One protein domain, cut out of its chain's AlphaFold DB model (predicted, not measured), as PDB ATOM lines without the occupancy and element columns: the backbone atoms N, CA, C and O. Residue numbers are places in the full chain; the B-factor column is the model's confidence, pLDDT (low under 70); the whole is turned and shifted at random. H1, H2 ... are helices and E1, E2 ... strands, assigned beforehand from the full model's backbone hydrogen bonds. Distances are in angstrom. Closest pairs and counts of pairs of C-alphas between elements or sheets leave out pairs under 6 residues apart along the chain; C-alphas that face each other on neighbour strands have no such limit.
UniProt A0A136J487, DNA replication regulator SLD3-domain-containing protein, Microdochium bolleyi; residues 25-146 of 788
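AT A GLANCE: This is residues 25 to 146 of the 788 residues of the protein "DNA replication regulator SLD3-domain-containing protein" of Microdochium bolleyi (UniProt A0A136J487). A closed barrel of six antiparallel strands makes the core, with two short helices packed on its outside, H2 chiefly on E4 and E5 and H3 chiefly on E2, while H1, at the start of the printed part, only just touches H2 and is near E2. The link between E2 and E3, residues 60 to 81, is a long stretch with no named element, and the loop at Leu 45 makes one end of the longest distance. The 122 printed residues hold three named helices and six named strands in the order H1 E1 E2 E3 H2 E4 E5 E6 H3; the class is mixed, helices and strands. The whole is compact, with a radius of gyration of the C-alphas of 13.4 A and spans of 39 by 30 by 24 A.

IN THESE COORDINATES: The barrel strands are E1, residues 36 to 41; E2, residues 50 to 59, 24.4 A long; E3, residues 82 to 85; E4, residues 101 to 107, 19.3 A; E5, residues 113 to 120, 21.7 A; and E6, residues 123 to 128, 16.7 A. E2 begins at C-alpha 50 (10.204, 39.682, -12.364). The helices are H1, residues 25 to 31, from C-alpha 25 (-5.717, 35.896, -33.971); H2, residues 88 to 96, 12.3 A; and H3, residues 135 to 140, ending at C-alpha 140 (-10.605, 26.179, -24.793).

HOW THE PARTS SIT: Round the ring run E1 E2 E4 E5 E6 E3 and back to E1. E2 bends by 68 degrees at residue 55; it pairs with E1 over residues 50 to 52, N 36 and O 52 at 2.8 A, and with E4 over residues 52 to 59, N 53 and O 106 at 2.8 A. E4, E5 and E6 form a meander, each strand the antiparallel neighbour of the one before, with N 103 and O 116 at 2.9 A and N 115 and O 127 at 2.8 A. E6 pairs with E3, N 83 and O 124 at 2.8 A, and E3 with E1, N 84 and O 39 at 2.8 A. H2 lies outside the barrel at a height over the sheet of 8.9 A; its closest C-alpha pair with E5 is Leu 90 and Arg 118, 6.8 A. H3 lies outside it at a height of 9.4 A, with C-alphas of Met 56 and Ser 139 closest to E2, 6.9 A. H1 and H2 only just touch, with 3 pairs of C-alphas within 8 A, the closest Leu 31 and Val 89 at 6.1 A. Every O i to N i+4 pair is within hydrogen-bond range in H3, against 2 of 3 in H1 and 4 of 5 in H2.

THE WHOLE: The two C-alphas farthest apart, Leu 45 and Gln 140, are 40.2 A apart. The printed part has no cut, and the link from E2 to E3 is long. Residues 25 to 26 and 45 have pLDDT under 70.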
ATOM      1  N   ALA A  25      -6.109  36.854 -35.008       64.81
ATOM      2  CA  ALA A  25      -5.717  35.896 -33.971       64.81
ATOM      3  C   ALA A  25      -4.225  35.503 -34.058       64.81
ATOM      4  O   ALA A  25      -3.542  35.414 -33.034       64.81
ATOM      5  N   SER A  26      -3.695  35.331 -35.274       69.31
ATOM      6  CA  SER A  26      -2.270  35.067 -35.514       69.31
ATOM      7  C   SER A  26      -1.378  36.263 -35.136       69.31
ATOM      8  O   SER A  26      -0.372  36.097 -34.434       69.31
ATOM      9  N   ALA A  27      -1.773  37.486 -35.509       73.94
ATOM     10  CA  ALA A  27      -1.075  38.712 -35.114       73.94
ATOM     11  C   ALA A  27      -1.060  38.902 -33.586       73.94
ATOM     12  O   ALA A  27      -0.040  39.295 -33.013       73.94
ATOM     13  N   MET A  28      -2.145  38.549 -32.895       76.06
ATOM     14  CA  MET A  28      -2.205  38.630 -31.438       76.06
ATOM     15  C   MET A  28      -1.456  37.481 -30.730       76.06
ATOM     16  O   MET A  28      -0.877  37.724 -29.668       76.06
ATOM     17  N   GLU A  29      -1.334  36.272 -31.308       82.88
ATOM     18  CA  GLU A  29      -0.424  35.236 -30.766       82.88
ATOM     19  C   GLU A  29       1.028  35.745 -30.757       82.88
ATOM     20  O   GLU A  29       1.776  35.471 -29.816       82.88
ATOM     21  N   HIS A  30       1.441  36.548 -31.747       84.06
ATOM     22  CA  HIS A  30       2.773  37.166 -31.752       84.06
ATOM     23  C   HIS A  30       3.033  38.065 -30.530       84.06
ATOM     24  O   HIS A  30       4.162  38.087 -30.032       84.06
ATOM     25  N   LEU A  31       2.010  38.724 -29.979       84.31
ATOM     26  CA  LEU A  31       2.142  39.537 -28.764       84.31
ATOM     27  C   LEU A  31       2.359  38.689 -27.496       84.31
ATOM     28  O   LEU A  31       2.991  39.164 -26.554       84.31
ATOM     29  N   LEU A  32       1.916  37.425 -27.483       87.62
ATOM     30  CA  LEU A  32       2.143  36.482 -26.374       87.62
ATOM     31  C   LEU A  32       3.543  35.830 -26.387       87.62
ATOM     32  O   LEU A  32       3.875  35.049 -25.489       87.62
ATOM     33  N   LYS A  33       4.375  36.112 -27.398       85.00
ATOM     34  CA  LYS A  33       5.723  35.522 -27.529       85.00
ATOM     35  C   LYS A  33       6.754  36.239 -26.645       85.00
ATOM     36  O   LYS A  33       7.704  35.601 -26.193       85.00
ATOM     37  N   ALA A  34       6.554  37.525 -26.352       85.69
ATOM     38  CA  ALA A  34       7.448  38.319 -25.506       85.69
ATOM     39  C   ALA A  34       7.162  38.119 -23.998       85.69
ATOM     40  O   ALA A  34       5.996  38.115 -23.604       85.69
ATOM     41  N   PRO A  35       8.191  37.991 -23.136       91.25
ATOM     42  CA  PRO A  35       8.001  37.963 -21.689       91.25
ATOM     43  C   PRO A  35       7.604  39.345 -21.148       91.25
ATOM     44  O   PRO A  35       8.148  40.374 -21.556       91.25
ATOM     45  N   VAL A  36       6.681  39.362 -20.190       93.81
ATOM     46  CA  VAL A  36       6.214  40.559 -19.485       93.81
ATOM     47  C   VAL A  36       7.072  40.784 -18.243       93.81
ATOM     48  O   VAL A  36       7.172  39.904 -17.387       93.81
ATOM     49  N   VAL A  37       7.653  41.976 -18.105       94.50
ATOM     50  CA  VAL A  37       8.341  42.388 -16.873       94.50
ATOM     51  C   VAL A  37       7.352  43.090 -15.943       94.50
ATOM     52  O   VAL A  37       6.697  44.045 -16.352       94.50
ATOM     53  N   VAL A  38       7.280  42.624 -14.695       93.94
ATOM     54  CA  VAL A  38       6.364  43.093 -13.646       93.94
ATOM     55  C   VAL A  38       7.162  43.608 -12.440       93.94
ATOM     56  O   VAL A  38       8.138  42.977 -12.015       93.94
ATOM     57  N   LYS A  39       6.739  44.743 -11.874       93.06
ATOM     58  CA  LYS A  39       7.308  45.394 -10.677       93.06
ATOM     59  C   LYS A  39       6.183  45.781  -9.708       93.06
ATOM     60  O   LYS A  39       5.091  46.067 -10.190       93.06
ATOM     61  N   PRO A  40       6.392  45.852  -8.382       92.19
ATOM     62  CA  PRO A  40       5.412  46.482  -7.497       92.19
ATOM     63  C   PRO A  40       5.284  47.986  -7.802       92.19
ATOM     64  O   PRO A  40       6.259  48.633  -8.189       92.19
ATOM     65  N   HIS A  41       4.085  48.537  -7.613       89.25
ATOM     66  CA  HIS A  41       3.812  49.972  -7.651       89.25
ATOM     67  C   HIS A  41       3.267  50.460  -6.288       89.25
ATOM     68  O   HIS A  41       2.251  49.925  -5.841       89.25
ATOM     69  N   PRO A  42       3.852  51.498  -5.655       86.38
ATOM     70  CA  PRO A  42       4.941  52.343  -6.152       86.38
ATOM     71  C   PRO A  42       6.304  51.617  -6.200       86.38
ATOM     72  O   PRO A  42       6.534  50.688  -5.426       86.38
ATOM     73  N   PRO A  43       7.215  52.019  -7.108       77.94
ATOM     74  CA  PRO A  43       8.472  51.309  -7.339       77.94
ATOM     75  C   PRO A  43       9.483  51.533  -6.205       77.94
ATOM     76  O   PRO A  43      10.113  52.586  -6.098       77.94
ATOM     77  N   THR A  44       9.686  50.509  -5.380       75.25
ATOM     78  CA  THR A  44      10.682  50.478  -4.302       75.25
ATOM     79  C   THR A  44      12.058  50.031  -4.814       75.25
ATOM     80  O   THR A  44      12.197  49.008  -5.485       75.25
ATOM     81  N   LEU A  45      13.112  50.789  -4.477       63.34
ATOM     82  CA  LEU A  45      14.476  50.606  -5.017       63.34
ATOM     83  C   LEU A  45      15.145  49.263  -4.657       63.34
ATOM     84  O   LEU A  45      16.152  48.898  -5.259       63.34
ATOM     85  N   SER A  46      14.604  48.534  -3.680       70.56
ATOM     86  CA  SER A  46      15.081  47.222  -3.232       70.56
ATOM     87  C   SER A  46      14.597  46.050  -4.094       70.56
ATOM     88  O   SER A  46      15.195  44.974  -4.038       70.56
ATOM     89  N   VAL A  47      13.515  46.217  -4.863       81.00
ATOM     90  CA  VAL A  47      12.758  45.078  -5.405       81.00
ATOM     91  C   VAL A  47      13.183  44.735  -6.824       81.00
ATOM     92  O   VAL A  47      13.073  45.534  -7.754       81.00
ATOM     93  N   LYS A  48      13.637  43.494  -7.015       81.62
ATOM     94  CA  LYS A  48      14.047  42.993  -8.328       81.62
ATOM     95  C   LYS A  48      12.817  42.753  -9.229       81.62
ATOM     96  O   LYS A  48      11.980  41.921  -8.868       81.62
ATOM     97  N   PRO A  49      12.734  43.382 -10.422       88.69
ATOM     98  CA  PRO A  49      11.684  43.100 -11.402       88.69
ATOM     99  C   PRO A  49      11.634  41.619 -11.788       88.69
ATOM    100  O   PRO A  49      12.675  40.958 -11.878       88.69
ATOM    101  N   ARG A  50      10.431  41.101 -12.048       91.94
ATOM    102  CA  ARG A  50      10.204  39.682 -12.364       91.94
ATOM    103  C   ARG A  50       9.659  39.501 -13.772       91.94
ATOM    104  O   ARG A  50       8.952  40.365 -14.274       91.94
ATOM    105  N   SER A  51      10.005  38.376 -14.392       93.69
ATOM    106  CA  SER A  51       9.620  38.024 -15.762       93.69
ATOM    107  C   SER A  51       8.515  36.969 -15.746       93.69
ATOM    108  O   SER A  51       8.655  35.937 -15.083       93.69
ATOM    109  N   LEU A  52       7.423  37.239 -16.456       94.75
ATOM    110  CA  LEU A  52       6.304  36.329 -16.671       94.75
ATOM    111  C   LEU A  52       6.212  35.987 -18.162       94.75
ATOM    112  O   LEU A  52       6.084  36.882 -18.993       94.75
ATOM    113  N   GLN A  53       6.211  34.703 -18.511       95.00
ATOM    114  CA  GLN A  53       5.927  34.255 -19.874       95.00
ATOM    115  C   GLN A  53       4.402  34.172 -20.081       95.00
ATOM    116  O   GLN A  53       3.754  33.387 -19.377       95.00
ATOM    117  N   PRO A  54       3.810  34.908 -21.040       95.25
ATOM    118  CA  PRO A  54       2.394  34.774 -21.376       95.25
ATOM    119  C   PRO A  54       2.023  33.345 -21.801       95.25
ATOM    120  O   PRO A  54       2.758  32.710 -22.560       95.25
ATOM    121  N   LEU A  55       0.873  32.849 -21.331       94.06
ATOM    122  CA  LEU A  55       0.311  31.551 -21.725       94.06
ATOM    123  C   LEU A  55      -0.934  31.703 -22.600       94.06
ATOM    124  O   LEU A  55      -1.024  31.039 -23.626       94.06
ATOM    125  N   MET A  56      -1.888  32.546 -22.201       94.56
ATOM    126  CA  MET A  56      -3.157  32.742 -22.911       94.56
ATOM    127  C   MET A  56      -3.839  34.046 -22.485       94.56
ATOM    128  O   MET A  56      -3.648  34.507 -21.358       94.56
ATOM    129  N   LEU A  57      -4.653  34.610 -23.377       94.69
ATOM    130  CA  LEU A  57      -5.566  35.710 -23.081       94.69
ATOM    131  C   LEU A  57      -6.988  35.161 -22.914       94.69
ATOM    132  O   LEU A  57      -7.495  34.487 -23.811       94.69
ATOM    133  N   LEU A  58      -7.630  35.464 -21.788       94.44
ATOM    134  CA  LEU A  58      -8.909  34.878 -21.383       94.44
ATOM    135  C   LEU A  58      -9.959  35.978 -21.114       94.44
ATOM    136  O   LEU A  58      -9.649  36.935 -20.402       94.44
ATOM    137  N   PRO A  59     -11.206  35.862 -21.606       93.69
ATOM    138  CA  PRO A  59     -12.322  36.695 -21.150       93.69
ATOM    139  C   PRO A  59     -12.543  36.546 -19.641       93.69
ATOM    140  O   PRO A  59     -12.612  35.433 -19.121       93.69
ATOM    141  N   ARG A  60     -12.701  37.661 -18.918       92.19
ATOM    142  CA  ARG A  60     -12.747  37.677 -17.444       92.19
ATOM    143  C   ARG A  60     -13.845  36.786 -16.856       92.19
ATOM    144  O   ARG A  60     -13.659  36.249 -15.763       92.19
ATOM    145  N   ARG A  61     -14.950  36.599 -17.590       92.38
ATOM    146  CA  ARG A  61     -16.068  35.704 -17.236       92.38
ATOM    147  C   ARG A  61     -15.698  34.217 -17.167       92.38
ATOM    148  O   ARG A  61     -16.385  33.478 -16.476       92.38
ATOM    149  N   HIS A  62     -14.632  33.783 -17.840       92.81
ATOM    150  CA  HIS A  62     -14.179  32.387 -17.831       92.81
ATOM    151  C   HIS A  62     -13.182  32.100 -16.683       92.81
ATOM    152  O   HIS A  62     -12.809  30.953 -16.456       92.81
ATOM    153  N   LEU A  63     -12.775  33.121 -15.908       93.19
ATOM    154  CA  LEU A  63     -12.003  32.935 -14.675       93.19
ATOM    155  C   LEU A  63     -12.916  32.940 -13.438       93.19
ATOM    156  O   LEU A  63     -13.278  33.997 -12.907       93.19
ATOM    157  N   LEU A  64     -13.237  31.745 -12.946       91.94
ATOM    158  CA  LEU A  64     -13.961  31.554 -11.689       91.94
ATOM    159  C   LEU A  64     -13.113  31.985 -10.482       91.94
ATOM    160  O   LEU A  64     -11.897  31.806 -10.467       91.94
ATOM    161  N   LEU A  65     -13.753  32.494  -9.424       90.12
ATOM    162  CA  LEU A  65     -13.051  32.899  -8.194       90.12
ATOM    163  C   LEU A  65     -12.365  31.720  -7.479       90.12
ATOM    164  O   LEU A  65     -11.350  31.917  -6.823       90.12
ATOM    165  N   SER A  66     -12.861  30.492  -7.659       90.25
ATOM    166  CA  SER A  66     -12.229  29.255  -7.173       90.25
ATOM    167  C   SER A  66     -10.884  28.937  -7.843       90.25
ATOM    168  O   SER A  66     -10.091  28.164  -7.302       90.25
ATOM    169  N   PHE A  67     -10.595  29.536  -9.003       92.88
ATOM    170  CA  PHE A  67      -9.308  29.392  -9.687       92.88
ATOM    171  C   PHE A  67      -8.220  30.308  -9.107       92.88
ATOM    172  O   PHE A  67      -7.062  30.175  -9.498       92.88
ATOM    173  N   LEU A  68      -8.557  31.216  -8.184       93.38
ATOM    174  CA  LEU A  68      -7.617  32.136  -7.543       93.38
ATOM    175  C   LEU A  68      -7.149  31.615  -6.180       93.38
ATOM    176  O   LEU A  68      -7.954  31.191  -5.351       93.38
ATOM    177  N   ASP A  69      -5.847  31.724  -5.919       92.56
ATOM    178  CA  ASP A  69      -5.273  31.457  -4.601       92.56
ATOM    179  C   ASP A  69      -5.461  32.684  -3.698       92.56
ATOM    180  O   ASP A  69      -4.596  33.555  -3.598       92.56
ATOM    181  N   LEU A  70      -6.624  32.761  -3.051       89.00
ATOM    182  CA  LEU A  70      -6.965  33.852  -2.133       89.00
ATOM    183  C   LEU A  70      -6.211  33.780  -0.790       89.00
ATOM    184  O   LEU A  70      -6.241  34.750  -0.037       89.00
ATOM    185  N   ALA A  71      -5.527  32.670  -0.487       87.44
ATOM    186  CA  ALA A  71      -4.701  32.535   0.714       87.44
ATOM    187  C   ALA A  71      -3.304  33.153   0.521       87.44
ATOM    188  O   ALA A  71      -2.733  33.703   1.461       87.44
ATOM    189  N   ALA A  72      -2.765  33.099  -0.700       87.06
ATOM    190  CA  ALA A  72      -1.503  33.726  -1.080       87.06
ATOM    191  C   ALA A  72      -1.601  34.407  -2.465       87.06
ATOM    192  O   ALA A  72      -0.952  33.956  -3.415       87.06
ATOM    193  N   PRO A  73      -2.364  35.513  -2.610       86.31
ATOM    194  CA  PRO A  73      -2.686  36.097  -3.916       86.31
ATOM    195  C   PRO A  73      -1.478  36.703  -4.642       86.31
ATOM    196  O   PRO A  73      -1.360  36.540  -5.855       86.31
ATOM    197  N   SER A  74      -0.523  37.322  -3.937       86.62
ATOM    198  CA  SER A  74       0.759  37.717  -4.548       86.62
ATOM    199  C   SER A  74       1.703  36.522  -4.757       86.62
ATOM    200  O   SER A  74       2.697  36.630  -5.474       86.62
ATOM    201  N   GLY A  75       1.398  35.360  -4.175       86.94
ATOM    202  CA  GLY A  75       2.178  34.135  -4.299       86.94
ATOM    203  C   GLY A  75       3.603  34.312  -3.791       86.94
ATOM    204  O   GLY A  75       3.846  34.436  -2.596       86.94
ATOM    205  N   THR A  76       4.555  34.307  -4.721       85.12
ATOM    206  CA  THR A  76       5.968  34.556  -4.431       85.12
ATOM    207  C   THR A  76       6.369  36.024  -4.606       85.12
ATOM    208  O   THR A  76       7.498  36.372  -4.246       85.12
ATOM    209  N   PHE A  77       5.521  36.887  -5.187       87.06
ATOM    210  CA  PHE A  77       5.760  38.332  -5.304       87.06
ATOM    211  C   PHE A  77       5.614  39.034  -3.952       87.06
ATOM    212  O   PHE A  77       4.791  38.659  -3.116       87.06
ATOM    213  N   GLU A  78       6.372  40.118  -3.787       86.81
ATOM    214  CA  GLU A  78       6.119  41.089  -2.724       86.81
ATOM    215  C   GLU A  78       4.712  41.675  -2.895       86.81
ATOM    216  O   GLU A  78       4.276  41.960  -4.018       86.81
ATOM    217  N   PHE A  79       3.988  41.792  -1.783       87.31
ATOM    218  CA  PHE A  79       2.603  42.239  -1.785       87.31
ATOM    219  C   PHE A  79       2.518  43.711  -2.193       87.31
ATOM    220  O   PHE A  79       3.129  44.578  -1.571       87.31
ATOM    221  N   SER A  80       1.729  43.987  -3.226       90.06
ATOM    222  CA  SER A  80       1.385  45.335  -3.656       90.06
ATOM    223  C   SER A  80      -0.061  45.365  -4.131       90.06
ATOM    224  O   SER A  80      -0.552  44.387  -4.695       90.06
ATOM    225  N   ARG A  81      -0.739  46.503  -3.952       89.62
ATOM    226  CA  ARG A  81      -2.095  46.709  -4.485       89.62
ATOM    227  C   ARG A  81      -2.102  46.718  -6.017       89.62
ATOM    228  O   ARG A  81      -3.050  46.232  -6.624       89.62
ATOM    229  N   PHE A  82      -1.046  47.263  -6.617       93.50
ATOM    230  CA  PHE A  82      -0.870  47.374  -8.063       93.50
ATOM    231  C   PHE A  82       0.566  47.036  -8.466       93.50
ATOM    232  O   PHE A  82       1.506  47.179  -7.674       93.50
ATOM    233  N   TYR A  83       0.730  46.626  -9.717       93.94
ATOM    234  CA  TYR A  83       2.005  46.274 -10.320       93.94
ATOM    235  C   TYR A  83       2.206  47.036 -11.642       93.94
ATOM    236  O   TYR A  83       1.309  47.078 -12.484       93.94
ATOM    237  N   ASP A  84       3.388  47.632 -11.812       93.38
ATOM    238  CA  ASP A  84       3.852  48.281 -13.046       93.38
ATOM    239  C   ASP A  84       4.320  47.205 -14.038       93.38
ATOM    240  O   ASP A  84       5.218  46.409 -13.729       93.38
ATOM    241  N   ALA A  85       3.688  47.166 -15.212       93.88
ATOM    242  CA  ALA A  85       4.000  46.243 -16.298       93.88
ATOM    243  C   ALA A  85       3.619  46.831 -17.669       93.88
ATOM    244  O   ALA A  85       2.756  47.697 -17.779       93.88
ATOM    245  N   GLN A  86       4.230  46.326 -18.743       91.25
ATOM    246  CA  GLN A  86       3.913  46.726 -20.122       91.25
ATOM    247  C   GLN A  86       3.320  45.537 -20.885       91.25
ATOM    248  O   GLN A  86       4.053  44.697 -21.409       91.25
ATOM    249  N   VAL A  87       1.987  45.446 -20.926       93.12
ATOM    250  CA  VAL A  87       1.260  44.273 -21.441       93.12
ATOM    251  C   VAL A  87       0.468  44.649 -22.691       93.12
ATOM    252  O   VAL A  87      -0.752  44.778 -22.660       93.12
ATOM    253  N   LYS A  88       1.177  44.786 -23.822       89.56
ATOM    254  CA  LYS A  88       0.617  45.243 -25.113       89.56
ATOM    255  C   LYS A  88      -0.730  44.611 -25.479       89.56
ATOM    256  O   LYS A  88      -1.618  45.313 -25.939       89.56
ATOM    257  N   VAL A  89      -0.889  43.303 -25.263       90.44
ATOM    258  CA  VAL A  89      -2.135  42.587 -25.579       90.44
ATOM    259  C   VAL A  89      -3.325  43.063 -24.728       90.44
ATOM    260  O   VAL A  89      -4.409  43.238 -25.269       90.44
ATOM    261  N   LEU A  90      -3.129  43.366 -23.437       90.56
ATOM    262  CA  LEU A  90      -4.178  43.927 -22.573       90.56
ATOM    263  C   LEU A  90      -4.418  45.417 -22.844       90.56
ATOM    264  O   LEU A  90      -5.556  45.870 -22.774       90.56
ATOM    265  N   ASP A  91      -3.374  46.177 -23.186       88.75
ATOM    266  CA  ASP A  91      -3.509  47.596 -23.543       88.75
ATOM    267  C   ASP A  91      -4.191  47.818 -24.911       88.75
ATOM    268  O   ASP A  91      -4.789  48.873 -25.110       88.75
ATOM    269  N   LEU A  92      -4.143  46.848 -25.835       87.12
ATOM    270  CA  LEU A  92      -4.930  46.842 -27.082       87.12
ATOM    271  C   LEU A  92      -6.375  46.382 -26.841       87.12
ATOM    272  O   LEU A  92      -7.323  47.040 -27.270       87.12
ATOM    273  N   GLU A  93      -6.559  45.282 -26.113       85.69
ATOM    274  CA  GLU A  93      -7.884  44.720 -25.825       85.69
ATOM    275  C   GLU A  93      -8.746  45.662 -24.977       85.69
ATOM    276  O   GLU A  93      -9.938  45.782 -25.234       85.69
ATOM    277  N   ALA A  94      -8.154  46.440 -24.068       82.38
ATOM    278  CA  ALA A  94      -8.863  47.491 -23.329       82.38
ATOM    279  C   ALA A  94      -9.253  48.729 -24.174       82.38
ATOM    280  O   ALA A  94      -9.809  49.683 -23.629       82.38
ATOM    281  N   ARG A  95      -8.936  48.750 -25.478       79.00
ATOM    282  CA  ARG A  95      -9.307  49.817 -26.433       79.00
ATOM    283  C   ARG A  95     -10.261  49.332 -27.525       79.00
ATOM    284  O   ARG A  95     -11.061  50.122 -28.015       79.00
ATOM    285  N   ILE A  96     -10.140  48.065 -27.924       77.81
ATOM    286  CA  ILE A  96     -10.873  47.458 -29.048       77.81
ATOM    287  C   ILE A  96     -11.957  46.487 -28.549       77.81
ATOM    288  O   ILE A  96     -13.016  46.362 -29.163       77.81
ATOM    289  N   GLY A  97     -11.714  45.801 -27.430       70.00
ATOM    290  CA  GLY A  97     -12.614  44.808 -26.856       70.00
ATOM    291  C   GLY A  97     -13.737  45.434 -26.029       70.00
ATOM    292  O   GLY A  97     -13.502  46.232 -25.128       70.00
ATOM    293  N   ALA A  98     -14.973  45.001 -26.285       72.25
ATOM    294  CA  ALA A  98     -16.150  45.382 -25.497       72.25
ATOM    295  C   ALA A  98     -16.273  44.629 -24.152       72.25
ATOM    296  O   ALA A  98     -17.212  44.866 -23.396       72.25
ATOM    297  N   GLU A  99     -15.358  43.700 -23.857       85.56
ATOM    298  CA  GLU A  99     -15.405  42.822 -22.684       85.56
ATOM    299  C   GLU A  99     -14.069  42.835 -21.924       85.56
ATOM    300  O   GLU A  99     -13.011  42.800 -22.559       85.56
ATOM    301  N   PRO A 100     -14.081  42.809 -20.577       88.88
ATOM    302  CA  PRO A 100     -12.858  42.691 -19.793       88.88
ATOM    303  C   PRO A 100     -12.165  41.350 -20.065       88.88
ATOM    304  O   PRO A 100     -12.775  40.279 -19.985       88.88
ATOM    305  N   LYS A 101     -10.863  41.410 -20.352       92.94
ATOM    306  CA  LYS A 101      -9.981  40.258 -20.576       92.94
ATOM    307  C   LYS A 101      -8.797  40.315 -19.616       92.94
ATOM    308  O   LYS A 101      -8.369  41.390 -19.200       92.94
ATOM    309  N   ILE A 102      -8.267  39.145 -19.283       95.12
ATOM    310  CA  ILE A 102      -7.115  38.955 -18.400       95.12
ATOM    311  C   ILE A 102      -6.017  38.186 -19.124       95.12
ATOM    312  O   ILE A 102      -6.288  37.368 -20.007       95.12
ATOM    313  N   LEU A 103      -4.771  38.411 -18.717       96.00
ATOM    314  CA  LEU A 103      -3.638  37.625 -19.187       96.00
ATOM    315  C   LEU A 103      -3.280  36.555 -18.157       96.00
ATOM    316  O   LEU A 103      -2.935  36.879 -17.023       96.00
ATOM    317  N   VAL A 104      -3.293  35.288 -18.566       95.94
ATOM    318  CA  VAL A 104      -2.750  34.186 -17.765       95.94
ATOM    319  C   VAL A 104      -1.291  33.979 -18.168       95.94
ATOM    320  O   VAL A 104      -0.985  33.748 -19.343       95.94
ATOM    321  N   ALA A 105      -0.375  34.069 -17.205       95.81
ATOM    322  CA  ALA A 105       1.067  34.008 -17.432       95.81
ATOM    323  C   ALA A 105       1.788  33.129 -16.394       95.81
ATOM    324  O   ALA A 105       1.302  32.909 -15.288       95.81
ATOM    325  N   SER A 106       2.963  32.613 -16.759       94.62
ATOM    326  CA  SER A 106       3.795  31.730 -15.930       94.62
ATOM    327  C   SER A 106       5.070  32.443 -15.490       94.62
ATOM    328  O   SER A 106       5.818  32.940 -16.331       94.62
ATOM    329  N   LEU A 107       5.349  32.474 -14.187       93.31
ATOM    330  CA  LEU A 107       6.550  33.096 -13.627       93.31
ATOM    331  C   LEU A 107       7.810  32.294 -13.977       93.31
ATOM    332  O   LEU A 107       7.839  31.065 -13.914       93.31
ATOM    333  N   ASP A 108       8.864  32.986 -14.415       89.12
ATOM    334  CA  ASP A 108       9.923  32.331 -15.185       89.12
ATOM    335  C   ASP A 108      10.793  31.320 -14.423       89.12
ATOM    336  O   ASP A 108      11.391  30.452 -15.064       89.12
ATOM    337  N   TYR A 109      10.857  31.389 -13.091       85.19
ATOM    338  CA  TYR A 109      11.732  30.523 -12.292       85.19
ATOM    339  C   TYR A 109      11.000  29.369 -11.585       85.19
ATOM    340  O   TYR A 109      11.538  28.266 -11.553       85.19
ATOM    341  N   ASP A 110       9.793  29.589 -11.056       87.44
ATOM    342  CA  ASP A 110       9.003  28.594 -10.303       87.44
ATOM    343  C   ASP A 110       7.845  27.990 -11.122       87.44
ATOM    344  O   ASP A 110       7.275  26.975 -10.733       87.44
ATOM    345  N   LYS A 111       7.503  28.593 -12.272       89.62
ATOM    346  CA  LYS A 111       6.345  28.252 -13.121       89.62
ATOM    347  C   LYS A 111       4.986  28.377 -12.417       89.62
ATOM    348  O   LYS A 111       3.978  27.863 -12.928       89.62
ATOM    349  N   THR A 112       4.942  29.126 -11.311       92.00
ATOM    350  CA  THR A 112       3.702  29.581 -10.668       92.00
ATOM    351  C   THR A 112       2.889  30.390 -11.678       92.00
ATOM    352  O   THR A 112       3.444  31.179 -12.448       92.00
ATOM    353  N   ILE A 113       1.577  30.161 -11.714       94.50
ATOM    354  CA  ILE A 113       0.671  30.800 -12.671       94.50
ATOM    355  C   ILE A 113       0.045  32.027 -12.009       94.50
ATOM    356  O   ILE A 113      -0.391  31.952 -10.861       94.50
ATOM    357  N   TYR A 114      -0.036  33.129 -12.749       95.56
ATOM    358  CA  TYR A 114      -0.682  34.363 -12.318       95.56
ATOM    359  C   TYR A 114      -1.662  34.862 -13.384       95.56
ATOM    360  O   TYR A 114      -1.374  34.801 -14.580       95.56
ATOM    361  N   ALA A 115      -2.802  35.376 -12.931       95.94
ATOM    362  CA  ALA A 115      -3.717  36.198 -13.703       95.94
ATOM    363  C   ALA A 115      -3.314  37.665 -13.526       95.94
ATOM    364  O   ALA A 115      -3.088  38.119 -12.401       95.94
ATOM    365  N   LEU A 116      -3.220  38.388 -14.641       95.75
ATOM    366  CA  LEU A 116      -3.035  39.832 -14.685       95.75
ATOM    367  C   LEU A 116      -4.310  40.457 -15.241       95.75
ATOM    368  O   LEU A 116      -4.713  40.155 -16.368       95.75
ATOM    369  N   GLU A 117      -4.915  41.342 -14.462       94.81
ATOM    370  CA  GLU A 117      -6.097  42.117 -14.833       94.81
ATOM    371  C   GLU A 117      -5.700  43.605 -14.875       94.81
ATOM    372  O   GLU A 117      -4.925  44.085 -14.044       94.81
ATOM    373  N   ARG A 118      -6.120  44.329 -15.919       93.12
ATOM    374  CA  ARG A 118      -5.674  45.711 -16.166       93.12
ATOM    375  C   ARG A 118      -6.561  46.686 -15.397       93.12
ATOM    376  O   ARG A 118      -7.743  46.789 -15.705       93.12
ATOM    377  N   GLN A 119      -5.979  47.439 -14.464       91.81
ATOM    378  CA  GLN A 119      -6.679  48.519 -13.764       91.81
ATOM    379  C   GLN A 119      -6.618  49.812 -14.592       91.81
ATOM    380  O   GLN A 119      -7.644  50.385 -14.943       91.81
ATOM    381  N   GLU A 120      -5.407  50.239 -14.947       87.12
ATOM    382  CA  GLU A 120      -5.121  51.468 -15.696       87.12
ATOM    383  C   GLU A 120      -3.981  51.214 -16.700       87.12
ATOM    384  O   GLU A 120      -3.380  50.140 -16.731       87.12
ATOM    385  N   THR A 121      -3.673  52.184 -17.564       86.81
ATOM    386  CA  THR A 121      -2.590  52.041 -18.555       86.81
ATOM    387  C   THR A 121      -1.240  51.896 -17.851       86.81
ATOM    388  O   THR A 121      -0.743  52.847 -17.254       86.81
ATOM    389  N   GLY A 122      -0.641  50.706 -17.934       89.12
ATOM    390  CA  GLY A 122       0.606  50.362 -17.241       89.12
ATOM    391  C   GLY A 122       0.443  49.838 -15.805       89.12
ATOM    392  O   GLY A 122       1.428  49.373 -15.236       89.12
ATOM    393  N   LEU A 123      -0.767  49.861 -15.226       93.75
ATOM    394  CA  LEU A 123      -1.036  49.391 -13.860       93.75
ATOM    395  C   LEU A 123      -1.989  48.193 -13.848       93.75
ATOM    396  O   LEU A 123      -3.132  48.256 -14.310       93.75
ATOM    397  N   TYR A 124      -1.507  47.105 -13.258       94.94
ATOM    398  CA  TYR A 124      -2.144  45.795 -13.282       94.94
ATOM    399  C   TYR A 124      -2.344  45.259 -11.863       94.94
ATOM    400  O   TYR A 124      -1.484  45.426 -10.996       94.94
ATOM    401  N   THR A 125      -3.464  44.584 -11.624       94.25
ATOM    402  CA  THR A 125      -3.636  43.713 -10.457       94.25
ATOM    403  C   THR A 125      -3.132  42.314 -10.806       94.25
ATOM    404  O   THR A 125      -3.266  41.844 -11.938       94.25
ATOM    405  N   LEU A 126      -2.498  41.657  -9.834       94.25
ATOM    406  CA  LEU A 126      -1.885  40.338  -9.978       94.25
ATOM    407  C   LEU A 126      -2.529  39.392  -8.965       94.25
ATOM    408  O   LEU A 126      -2.544  39.703  -7.775       94.25
ATOM    409  N   CYS A 127      -3.000  38.227  -9.409       95.00
ATOM    410  CA  CYS A 127      -3.404  37.157  -8.501       95.00
ATOM    411  C   CYS A 127      -2.862  35.805  -8.967       95.00
ATOM    412  O   CYS A 127      -2.999  35.429 -10.130       95.00
ATOM    413  N   LYS A 128      -2.250  35.058  -8.049       95.31
ATOM    414  CA  LYS A 128      -1.839  33.667  -8.235       95.31
ATOM    415  C   LYS A 128      -3.066  32.790  -8.513       95.31
ATOM    416  O   LYS A 128      -4.111  32.977  -7.887       95.31
ATOM    417  N   LEU A 129      -2.933  31.820  -9.419       94.56
ATOM    418  CA  LEU A 129      -3.944  30.776  -9.611       94.56
ATOM    419  C   LEU A 129      -3.687  29.584  -8.681       94.56
ATOM    420  O   LEU A 129      -2.540  29.214  -8.409       94.56
ATOM    421  N   SER A 130      -4.773  28.952  -8.247       91.31
ATOM    422  CA  SER A 130      -4.771  27.715  -7.467       91.31
ATOM    423  C   SER A 130      -4.042  26.587  -8.210       91.31
ATOM    424  O   SER A 130      -4.188  26.418  -9.420       91.31
ATOM    425  N   ALA A 131      -3.274  25.766  -7.487       83.69
ATOM    426  CA  ALA A 131      -2.414  24.740  -8.094       83.69
ATOM    427  C   ALA A 131      -3.172  23.638  -8.869       83.69
ATOM    428  O   ALA A 131      -2.574  22.970  -9.707       83.69
ATOM    429  N   GLY A 132      -4.470  23.461  -8.596       80.75
ATOM    430  CA  GLY A 132      -5.351  22.501  -9.270       80.75
ATOM    431  C   GLY A 132      -6.116  23.043 -10.486       80.75
ATOM    432  O   GLY A 132      -7.024  22.364 -10.952       80.75
ATOM    433  N   VAL A 133      -5.816  24.252 -10.981       89.56
ATOM    434  CA  VAL A 133      -6.471  24.782 -12.192       89.56
ATOM    435  C   VAL A 133      -5.931  24.075 -13.433       89.56
ATOM    436  O   VAL A 133      -4.752  24.206 -13.772       89.56
ATOM    437  N   ASP A 134      -6.807  23.364 -14.139       89.44
ATOM    438  CA  ASP A 134      -6.486  22.805 -15.447       89.44
ATOM    439  C   ASP A 134      -6.367  23.916 -16.505       89.44
ATOM    440  O   ASP A 134      -7.311  24.647 -16.798       89.44
ATOM    441  N   LEU A 135      -5.184  24.022 -17.108       90.12
ATOM    442  CA  LEU A 135      -4.924  24.946 -18.212       90.12
ATOM    443  C   LEU A 135      -5.438  24.421 -19.563       90.12
ATOM    444  O   LEU A 135      -5.499  25.193 -20.514       90.12
ATOM    445  N   GLY A 136      -5.785  23.134 -19.673       88.25
ATOM    446  CA  GLY A 136      -6.363  22.531 -20.873       88.25
ATOM    447  C   GLY A 136      -7.753  23.089 -21.168       88.25
ATOM    448  O   GLY A 136      -7.942  23.734 -22.197       88.25
ATOM    449  N   SER A 137      -8.695  22.900 -20.243       88.50
ATOM    450  CA  SER A 137     -10.032  23.511 -20.257       88.50
ATOM    451  C   SER A 137      -9.964  25.037 -20.341       88.50
ATOM    452  O   SER A 137     -10.552  25.608 -21.256       88.50
ATOM    453  N   LEU A 138      -9.152  25.700 -19.507       90.69
ATOM    454  CA  LEU A 138      -9.006  27.164 -19.555       90.69
ATOM    455  C   LEU A 138      -8.510  27.677 -20.925       90.69
ATOM    456  O   LEU A 138      -8.850  28.787 -21.323       90.69
ATOM    457  N   SER A 139      -7.737  26.874 -21.672       91.38
ATOM    458  CA  SER A 139      -7.315  27.228 -23.034       91.38
ATOM    459  C   SER A 139      -8.420  27.105 -24.092       91.38
ATOM    460  O   SER A 139      -8.326  27.773 -25.114       91.38
ATOM    461  N   GLN A 140      -9.469  26.307 -23.862       89.88
ATOM    462  CA  GLN A 140     -10.605  26.179 -24.793       89.88
ATOM    463  C   GLN A 140     -11.480  27.442 -24.780       89.88
ATOM    464  O   GLN A 140     -11.985  27.861 -25.818       89.88
ATOM    465  N   ASP A 141     -11.577  28.075 -23.612       90.12
ATOM    466  CA  ASP A 141     -12.312  29.315 -23.356       90.12
ATOM    467  C   ASP A 141     -11.484  30.595 -23.616       90.12
ATOM    468  O   ASP A 141     -11.975  31.717 -23.428       90.12
ATOM    469  N   ALA A 142     -10.215  30.452 -24.019       91.31
ATOM    470  CA  ALA A 142      -9.286  31.551 -24.269       91.31
ATOM    471  C   ALA A 142      -9.483  32.184 -25.654       91.31
ATOM    472  O   ALA A 142      -9.670  31.498 -26.654       91.31
ATOM    473  N   SER A 143      -9.359  33.511 -25.738       88.81
ATOM    474  CA  SER A 143      -9.390  34.228 -27.021       88.81
ATOM    475  C   SER A 143      -8.125  33.985 -27.850       88.81
ATOM    476  O   SER A 143      -8.188  33.980 -29.075       88.81
ATOM    477  N   ILE A 144      -6.970  33.819 -27.192       89.00
ATOM    478  CA  ILE A 144      -5.661  33.592 -27.824       89.00
ATOM    479  C   ILE A 144      -4.824  32.696 -26.903       89.00
ATOM    480  O   ILE A 144      -4.793  32.915 -25.690       89.00
ATOM    481  N   ILE A 145      -4.087  31.735 -27.465       91.06
ATOM    482  CA  ILE A 145      -3.236  30.795 -26.722       91.06
ATOM    483  C   ILE A 145      -1.809  30.868 -27.270       91.06
ATOM    484  O   ILE A 145      -1.606  30.713 -28.468       91.06
ATOM    485  N   SER A 146      -0.806  31.016 -26.403       89.00
ATOM    486  CA  SER A 146       0.610  30.859 -26.756       89.00
ATOM    487  C   SER A 146       0.933  29.369 -26.896       89.00
ATOM    488  O   SER A 146       1.388  28.703 -25.959       89.00
TER     489      SER A 146